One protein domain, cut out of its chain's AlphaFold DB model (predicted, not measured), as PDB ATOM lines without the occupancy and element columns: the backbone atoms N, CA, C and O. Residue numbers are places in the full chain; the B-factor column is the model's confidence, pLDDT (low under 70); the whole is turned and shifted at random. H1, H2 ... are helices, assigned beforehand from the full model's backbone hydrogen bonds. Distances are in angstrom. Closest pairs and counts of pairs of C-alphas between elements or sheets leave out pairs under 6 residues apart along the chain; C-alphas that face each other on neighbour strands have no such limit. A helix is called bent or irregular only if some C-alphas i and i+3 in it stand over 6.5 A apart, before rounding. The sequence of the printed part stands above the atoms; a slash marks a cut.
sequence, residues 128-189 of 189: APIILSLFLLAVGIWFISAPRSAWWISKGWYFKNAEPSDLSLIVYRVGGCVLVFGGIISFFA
ATOM      1  N   ALA A 128     138.258 190.696 145.567       61.34
ATOM      2  CA  ALA A 128     139.662 190.361 145.322       61.34
ATOM      3  C   ALA A 128     139.691 189.065 144.495       61.34
ATOM      4  O   ALA A 128     139.003 188.106 144.857       61.34
ATOM      5  N   PRO A 129     140.431 189.001 143.369       70.69
ATOM      6  CA  PRO A 129     140.333 187.851 142.485       70.69
ATOM      7  C   PRO A 129     140.643 186.599 143.299       70.69
ATOM      8  O   PRO A 129     141.657 186.557 143.991       70.69
ATOM      9  N   ILE A 130     139.788 185.576 143.220       78.81
ATOM     10  CA  ILE A 130     139.886 184.338 144.024       78.81
ATOM     11  C   ILE A 130     141.312 183.756 143.999       78.81
ATOM     12  O   ILE A 130     141.797 183.195 144.980       78.81
ATOM     13  N   ILE A 131     142.007 183.941 142.875       79.38
ATOM     14  CA  ILE A 131     143.406 183.562 142.659       79.38
ATOM     15  C   ILE A 131     144.357 184.285 143.627       79.38
ATOM     16  O   ILE A 131     145.236 183.644 144.201       79.38
ATOM     17  N   LEU A 132     144.182 185.591 143.840       80.88
ATOM     18  CA  LEU A 132     144.946 186.376 144.809       80.88
ATOM     19  C   LEU A 132     144.686 185.878 146.234       80.88
ATOM     20  O   LEU A 132     145.640 185.643 146.972       80.88
ATOM     21  N   SER A 133     143.429 185.625 146.600       83.38
ATOM     22  CA  SER A 133     143.068 185.107 147.929       83.38
ATOM     23  C   SER A 133     143.674 183.721 148.180       83.38
ATOM     24  O   SER A 133     144.305 183.489 149.214       83.38
ATOM     25  N   LEU A 134     143.604 182.817 147.196       86.00
ATOM     26  CA  LEU A 134     144.239 181.497 147.259       86.00
ATOM     27  C   LEU A 134     145.771 181.594 147.348       86.00
ATOM     28  O   LEU A 134     146.403 180.815 148.065       86.00
ATOM     29  N   PHE A 135     146.376 182.561 146.657       85.62
ATOM     30  CA  PHE A 135     147.813 182.814 146.722       85.62
ATOM     31  C   PHE A 135     148.242 183.309 148.108       85.62
ATOM     32  O   PHE A 135     149.197 182.770 148.670       85.62
ATOM     33  N   LEU A 136     147.522 184.268 148.700       86.31
ATOM     34  CA  LEU A 136     147.790 184.747 150.062       86.31
ATOM     35  C   LEU A 136     147.704 183.607 151.084       86.31
ATOM     36  O   LEU A 136     148.583 183.489 151.940       86.31
ATOM     37  N   LEU A 137     146.705 182.729 150.953       88.88
ATOM     38  CA  LEU A 137     146.574 181.534 151.789       88.88
ATOM     39  C   LEU A 137     147.762 180.584 151.615       88.88
ATOM     40  O   LEU A 137     148.370 180.173 152.603       88.88
ATOM     41  N   ALA A 138     148.135 180.263 150.374       88.50
ATOM     42  CA  ALA A 138     149.247 179.360 150.092       88.50
ATOM     43  C   ALA A 138     150.585 179.904 150.625       88.50
ATOM     44  O   ALA A 138     151.341 179.174 151.273       88.50
ATOM     45  N   VAL A 139     150.866 181.194 150.412       87.62
ATOM     46  CA  VAL A 139     152.080 181.857 150.912       87.62
ATOM     47  C   VAL A 139     152.060 181.961 152.439       87.62
ATOM     48  O   VAL A 139     153.069 181.675 153.084       87.62
ATOM     49  N   GLY A 140     150.919 182.299 153.041       87.12
ATOM     50  CA  GLY A 140     150.770 182.370 154.493       87.12
ATOM     51  C   GLY A 140     150.996 181.018 155.180       87.12
ATOM     52  O   GLY A 140     151.792 180.921 156.118       87.12
ATOM     53  N   ILE A 141     150.395 179.941 154.658       89.69
ATOM     54  CA  ILE A 141     150.589 178.566 155.152       89.69
ATOM     55  C   ILE A 141     152.054 178.129 155.002       89.69
ATOM     56  O   ILE A 141     152.609 177.484 155.901       89.69
ATOM     57  N   TRP A 142     152.709 178.511 153.903       87.56
ATOM     58  CA  TRP A 142     154.132 178.250 153.683       87.56
ATOM     59  C   TRP A 142     155.016 178.951 154.721       87.56
ATOM     60  O   TRP A 142     155.941 178.342 155.262       87.56
ATOM     61  N   PHE A 143     154.716 180.209 155.053       84.12
ATOM     62  CA  PHE A 143     155.444 180.979 156.066       84.12
ATOM     63  C   PHE A 143     155.308 180.372 157.474       84.12
ATOM     64  O   PHE A 143     156.274 180.385 158.242       84.12
ATOM     65  N   ILE A 144     154.156 179.776 157.794       86.69
ATOM     66  CA  ILE A 144     153.915 179.085 159.071       86.69
ATOM     67  C   ILE A 144     154.650 177.735 159.125       86.69
ATOM     68  O   ILE A 144     155.337 177.438 160.108       86.69
ATOM     69  N   SER A 145     154.528 176.931 158.064       85.94
ATOM     70  CA  SER A 145     155.034 175.549 158.022       85.94
ATOM     71  C   SER A 145     156.545 175.476 157.785       85.94
ATOM     72  O   SER A 145     157.223 174.616 158.346       85.94
ATOM     73  N   ALA A 146     157.099 176.389 156.983       84.50
ATOM     74  CA  ALA A 146     158.500 176.381 156.566       84.50
ATOM     75  C   ALA A 146     159.192 177.757 156.719       84.50
ATOM     76  O   ALA A 146     159.800 178.249 155.760       84.50
ATOM     77  N   PRO A 147     159.220 178.368 157.923       81.38
ATOM     78  CA  PRO A 147     159.788 179.708 158.137       81.38
ATOM     79  C   PRO A 147     161.287 179.800 157.802       81.38
ATOM     80  O   PRO A 147     161.765 180.840 157.356       81.38
ATOM     81  N   ARG A 148     162.037 178.693 157.935       79.12
ATOM     82  CA  ARG A 148     163.460 178.623 157.548       79.12
ATOM     83  C   ARG A 148     163.677 178.888 156.058       79.12
ATOM     84  O   ARG A 148     164.673 179.500 155.687       79.12
ATOM     85  N   SER A 149     162.748 178.447 155.209       80.31
ATOM     86  CA  SER A 149     162.837 178.663 153.762       80.31
ATOM     87  C   SER A 149     162.587 180.129 153.388       80.31
ATOM     88  O   SER A 149     163.322 180.680 152.570       80.31
ATOM     89  N   ALA A 150     161.632 180.787 154.058       77.44
ATOM     90  CA  ALA A 150     161.350 182.213 153.896       77.44
ATOM     91  C   ALA A 150     162.529 183.084 154.366       77.44
ATOM     92  O   ALA A 150     162.952 184.000 153.659       77.44
ATOM     93  N   TRP A 151     163.128 182.743 155.512       81.75
ATOM     94  CA  TRP A 151     164.343 183.401 155.996       81.75
ATOM     95  C   TRP A 151     165.516 183.230 155.026       81.75
ATOM     96  O   TRP A 151     166.245 184.187 154.759       81.75
ATOM     97  N   TRP A 152     165.688 182.036 154.449       78.94
ATOM     98  CA  TRP A 152     166.788 181.777 153.524       78.94
ATOM     99  C   TRP A 152     166.684 182.607 152.236       78.94
ATOM    100  O   TRP A 152     167.673 183.198 151.806       78.94
ATOM    101  N   ILE A 153     165.477 182.724 151.672       77.56
ATOM    102  CA  ILE A 153     165.205 183.556 150.488       77.56
ATOM    103  C   ILE A 153     165.396 185.049 150.797       77.56
ATOM    104  O   ILE A 153     165.916 185.783 149.965       77.56
ATOM    105  N   SER A 154     165.007 185.502 151.991       78.12
ATOM    106  CA  SER A 154     165.109 186.912 152.379       78.12
ATOM    107  C   SER A 154     166.541 187.336 152.721       78.12
ATOM    108  O   SER A 154     167.040 188.321 152.179       78.12
ATOM    109  N   LYS A 155     167.203 186.605 153.625       75.44
ATOM    110  CA  LYS A 155     168.514 186.972 154.184       75.44
ATOM    111  C   LYS A 155     169.562 185.868 154.107       75.44
ATOM    112  O   LYS A 155     170.751 186.175 154.095       75.44
ATOM    113  N   GLY A 156     169.161 184.599 154.038       72.12
ATOM    114  CA  GLY A 156     170.112 183.480 154.050       72.12
ATOM    115  C   GLY A 156     170.972 183.354 152.791       72.12
ATOM    116  O   GLY A 156     171.996 182.683 152.841       72.12
ATOM    117  N   TRP A 157     170.619 184.019 151.687       78.25
ATOM    118  CA  TRP A 157     171.465 184.074 150.490       78.25
ATOM    119  C   TRP A 157     172.673 185.018 150.633       78.25
ATOM    120  O   TRP A 157     173.664 184.840 149.928       78.25
ATOM    121  N   TYR A 158     172.609 186.002 151.540       77.19
ATOM    122  CA  TYR A 158     173.673 186.993 151.750       77.19
ATOM    123  C   TYR A 158     174.754 186.504 152.729       77.19
ATOM    124  O   TYR A 158     175.919 186.882 152.619       77.19
ATOM    125  N   PHE A 159     174.394 185.629 153.673       74.25
ATOM    126  CA  PHE A 159     175.300 185.150 154.716       74.25
ATOM    127  C   PHE A 159     175.689 183.683 154.508       74.25
ATOM    128  O   PHE A 159     174.842 182.795 154.420       74.25
ATOM    129  N   LYS A 160     176.994 183.400 154.485       67.06
ATOM    130  CA  LYS A 160     177.523 182.035 154.370       67.06
ATOM    131  C   LYS A 160     177.396 181.312 155.719       67.06
ATOM    132  O   LYS A 160     177.992 181.751 156.694       67.06
ATOM    133  N   ASN A 161     176.651 180.203 155.756       71.31
ATOM    134  CA  ASN A 161     176.439 179.346 156.938       71.31
ATOM    135  C   ASN A 161     175.802 180.036 158.162       71.31
ATOM    136  O   ASN A 161     175.999 179.583 159.286       71.31
ATOM    137  N   ALA A 162     175.050 181.123 157.973       69.50
ATOM    138  CA  ALA A 162     174.298 181.710 159.076       69.50
ATOM    139  C   ALA A 162     173.037 180.885 159.358       69.50
ATOM    140  O   ALA A 162     172.290 180.545 158.436       69.50
ATOM    141  N   GLU A 163     172.790 180.589 160.630       75.62
ATOM    142  CA  GLU A 163     171.540 179.984 161.076       75.62
ATOM    143  C   GLU A 163     170.522 181.075 161.446       75.62
ATOM    144  O   GLU A 163     170.892 182.113 162.008       75.62
ATOM    145  N   PRO A 164     169.232 180.876 161.127       75.31
ATOM    146  CA  PRO A 164     168.184 181.786 161.557       75.31
ATOM    147  C   PRO A 164     168.089 181.785 163.084       75.31
ATOM    148  O   PRO A 164     167.968 180.729 163.700       75.31
ATOM    149  N   SER A 165     168.080 182.972 163.690       80.31
ATOM    150  CA  SER A 165     167.776 183.106 165.115       80.31
ATOM    151  C   SER A 165     166.311 182.753 165.388       80.31
ATOM    152  O   SER A 165     165.449 182.980 164.532       80.31
ATOM    153  N   ASP A 166     166.000 182.266 166.592       82.19
ATOM    154  CA  ASP A 166     164.622 181.914 166.980       82.19
ATOM    155  C   ASP A 166     163.642 183.081 166.803       82.19
ATOM    156  O   ASP A 166     162.522 182.899 166.323       82.19
ATOM    157  N   LEU A 167     164.100 184.306 167.076       81.75
ATOM    158  CA  LEU A 167     163.334 185.530 166.846       81.75
ATOM    159  C   LEU A 167     162.921 185.680 165.375       81.75
ATOM    160  O   LEU A 167     161.782 186.024 165.070       81.75
ATOM    161  N   SER A 168     163.842 185.400 164.451       77.19
ATOM    162  CA  SER A 168     163.572 185.534 163.023       77.19
ATOM    163  C   SER A 168     162.515 184.534 162.551       77.19
ATOM    164  O   SER A 168     161.622 184.908 161.796       77.19
ATOM    165  N   LEU A 169     162.539 183.298 163.060       81.31
ATOM    166  CA  LEU A 169     161.542 182.276 162.735       81.31
ATOM    167  C   LEU A 169     160.151 182.641 163.264       81.31
ATOM    168  O   LEU A 169     159.158 182.402 162.574       81.31
ATOM    169  N   ILE A 170     160.074 183.250 164.450       84.88
ATOM    170  CA  ILE A 170     158.818 183.752 165.022       84.88
ATOM    171  C   ILE A 170     158.228 184.857 164.137       84.88
ATOM    172  O   ILE A 170     157.040 184.805 163.826       84.88
ATOM    173  N   VAL A 171     159.044 185.802 163.655       82.00
ATOM    174  CA  VAL A 171     158.580 186.895 162.778       82.00
ATOM    175  C   VAL A 171     157.955 186.366 161.482       82.00
ATOM    176  O   VAL A 171     156.883 186.833 161.099       82.00
ATOM    177  N   TYR A 172     158.547 185.355 160.831       83.12
ATOM    178  CA  TYR A 172     157.943 184.760 159.626       83.12
ATOM    179  C   TYR A 172     156.643 184.013 159.920       83.12
ATOM    180  O   TYR A 172     155.721 184.085 159.114       83.12
ATOM    181  N   ARG A 173     156.527 183.340 161.071       87.38
ATOM    182  CA  ARG A 173     155.275 182.677 161.469       87.38
ATOM    183  C   ARG A 173     154.159 183.684 161.728       87.38
ATOM    184  O   ARG A 173     153.054 183.484 161.240       87.38
ATOM    185  N   VAL A 174     154.455 184.777 162.433       86.56
ATOM    186  CA  VAL A 174     153.491 185.863 162.674       86.56
ATOM    187  C   VAL A 174     153.076 186.518 161.356       86.56
ATOM    188  O   VAL A 174     151.883 186.679 161.111       86.56
ATOM    189  N   GLY A 175     154.029 186.814 160.466       81.50
ATOM    190  CA  GLY A 175     153.727 187.330 159.127       81.50
ATOM    191  C   GLY A 175     152.885 186.361 158.290       81.50
ATOM    192  O   GLY A 175     151.950 186.782 157.617       81.50
ATOM    193  N   GLY A 176     153.158 185.057 158.386       84.44
ATOM    194  CA  GLY A 176     152.350 184.008 157.767       84.44
ATOM    195  C   GLY A 176     150.915 183.978 158.288       84.44
ATOM    196  O   GLY A 176     149.989 183.920 157.486       84.44
ATOM    197  N   CYS A 177     150.707 184.101 159.604       87.62
ATOM    198  CA  CYS A 177     149.368 184.210 160.186       87.62
ATOM    199  C   CYS A 177     148.611 185.427 159.641       87.62
ATOM    200  O   CYS A 177     147.461 185.287 159.237       87.62
ATOM    201  N   VAL A 178     149.255 186.598 159.573       88.44
ATOM    202  CA  VAL A 178     148.645 187.818 159.013       88.44
ATOM    203  C   VAL A 178     148.240 187.616 157.549       88.44
ATOM    204  O   VAL A 178     147.134 187.989 157.170       88.44
ATOM    205  N   LEU A 179     149.092 186.975 156.742       86.19
ATOM    206  CA  LEU A 179     148.793 186.655 155.342       86.19
ATOM    207  C   LEU A 179     147.622 185.676 155.196       86.19
ATOM    208  O   LEU A 179     146.779 185.875 154.326       86.19
ATOM    209  N   VAL A 180     147.533 184.655 156.057       89.06
ATOM    210  CA  VAL A 180     146.386 183.733 156.073       89.06
ATOM    211  C   VAL A 180     145.105 184.478 156.439       89.06
ATOM    212  O   VAL A 180     144.114 184.341 155.733       89.06
ATOM    213  N   PHE A 181     145.118 185.304 157.491       87.00
ATOM    214  CA  PHE A 181     143.950 186.102 157.875       87.00
ATOM    215  C   PHE A 181     143.508 187.050 156.756       87.00
ATOM    216  O   PHE A 181     142.324 187.089 156.438       87.00
ATOM    217  N   GLY A 182     144.449 187.751 156.120       84.25
ATOM    218  CA  GLY A 182     144.164 188.591 154.957       84.25
ATOM    219  C   GLY A 182     143.567 187.793 153.797       84.25
ATOM    220  O   GLY A 182     142.551 188.195 153.249       84.25
ATOM    221  N   GLY A 183     144.131 186.621 153.484       85.19
ATOM    222  CA  GLY A 183     143.614 185.731 152.441       85.19
ATOM    223  C   GLY A 183     142.206 185.196 152.722       85.19
ATOM    224  O   GLY A 183     141.414 185.093 151.794       85.19
ATOM    225  N   ILE A 184     141.870 184.897 153.983       85.44
ATOM    226  CA  ILE A 184     140.510 184.499 154.388       85.44
ATOM    227  C   ILE A 184     139.541 185.667 154.206       85.44
ATOM    228  O   ILE A 184     138.488 185.488 153.606       85.44
ATOM    229  N   ILE A 185     139.891 186.859 154.698       83.44
ATOM    230  CA  ILE A 185     139.035 188.047 154.578       83.44
ATOM    231  C   ILE A 185     138.790 188.362 153.102       83.44
ATOM    232  O   ILE A 185     137.644 188.486 152.700       83.44
ATOM    233  N   SER A 186     139.839 188.388 152.280       78.56
ATOM    234  CA  SER A 186     139.737 188.612 150.832       78.56
ATOM    235  C   SER A 186     139.049 187.482 150.059       78.56
ATOM    236  O   SER A 186     138.787 187.643 148.874       78.56
ATOM    237  N   PHE A 187     138.814 186.314 150.658       77.44
ATOM    238  CA  PHE A 187     138.037 185.239 150.033       77.44
ATOM    239  C   PHE A 187     136.530 185.383 150.299       77.44
ATOM    240  O   PHE A 187     135.725 184.886 149.517       77.44
ATOM    241  N   PHE A 188     136.161 186.023 151.412       71.88
ATOM    242  CA  PHE A 188     134.771 186.234 151.830       71.88
ATOM    243  C   PHE A 188     134.265 187.670 151.624       71.88
ATOM    244  O   PHE A 188     133.079 187.911 151.841       71.88
ATOM    245  N   ALA A 189     135.158 188.595 151.269       64.12
ATOM    246  CA  ALA A 189     134.846 189.946 150.812       64.12
ATOM    247  C   ALA A 189     134.574 189.927 149.309       64.12
ATOM    248  O   ALA A 189     133.553 190.524 148.918       64.12
TER     249      ALA A 189
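Overview. This is residues 128 to 189 of the 189 residues of an uncharacterized protein of Clostridiaceae bacterium (UniProt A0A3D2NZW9). Two long helices, H3 and H1, lie side by side and run opposite ways, and the short helix H2 is set steeply to H3 beside its first turns. At that end, the link from H2 swings out and folds back to begin H3, making one end of a rod. The printed part has 62 residues, with three named helices in the order H1, H2, H3 and no named strand; the class is all helix. The whole is loose, with a radius of gyration of the C-alphas of 13.2 A and spans of 43 by 18 by 13 A.

Arrangement. H3, residues 166 to 188, is the longest helix. H1, residues 130 to 145, touches it at a shallow tilt of 23 degrees, opposite ways; their closest C-alphas, those of Gly 140 and Gly 176, are 4.0 A apart. H2, residues 147 to 156, touches H3 at residues 168 to 173 alone. Their closest C-alphas, those of Pro 147 and Leu 169, are 5.6 A apart, and the tilt of 69 degrees is steep, only just short of about perpendicular. H1 and H2 are close but not clearly touching, with the C-alphas of Phe 143 and Ala 150 closest at 6.4 A; their lines are about perpendicular, at 88 degrees. In H1, H2 and H3 every O i to N i+4 pair is within hydrogen-bond range.

Along the chain. H3 is 33.8 A long, from C-alpha 166 at (164.622, 181.914, 166.980) to C-alpha 188 at (134.771, 186.234, 151.830). H1 is 22.4 A long and begins at C-alpha 130, (139.886, 184.338, 144.024). H2 is 11.7 A long; it is neither bent nor irregular, but only just: C-alphas 153 and 156 are 6.1 A apart.

Size, cuts and confidence. The two C-alphas farthest apart, those of Lys 160 and Ala 189, are 43.5 A apart. The first and last printed C-alphas, 128 and 189, are 7.3 A apart. The printed part has no cut; the link from H1 to H2 is tight and that from H2 to H3 is short. The mean pLDDT of the printed part is 80.9, and residues 128, 160, 162 and 189 are under 70.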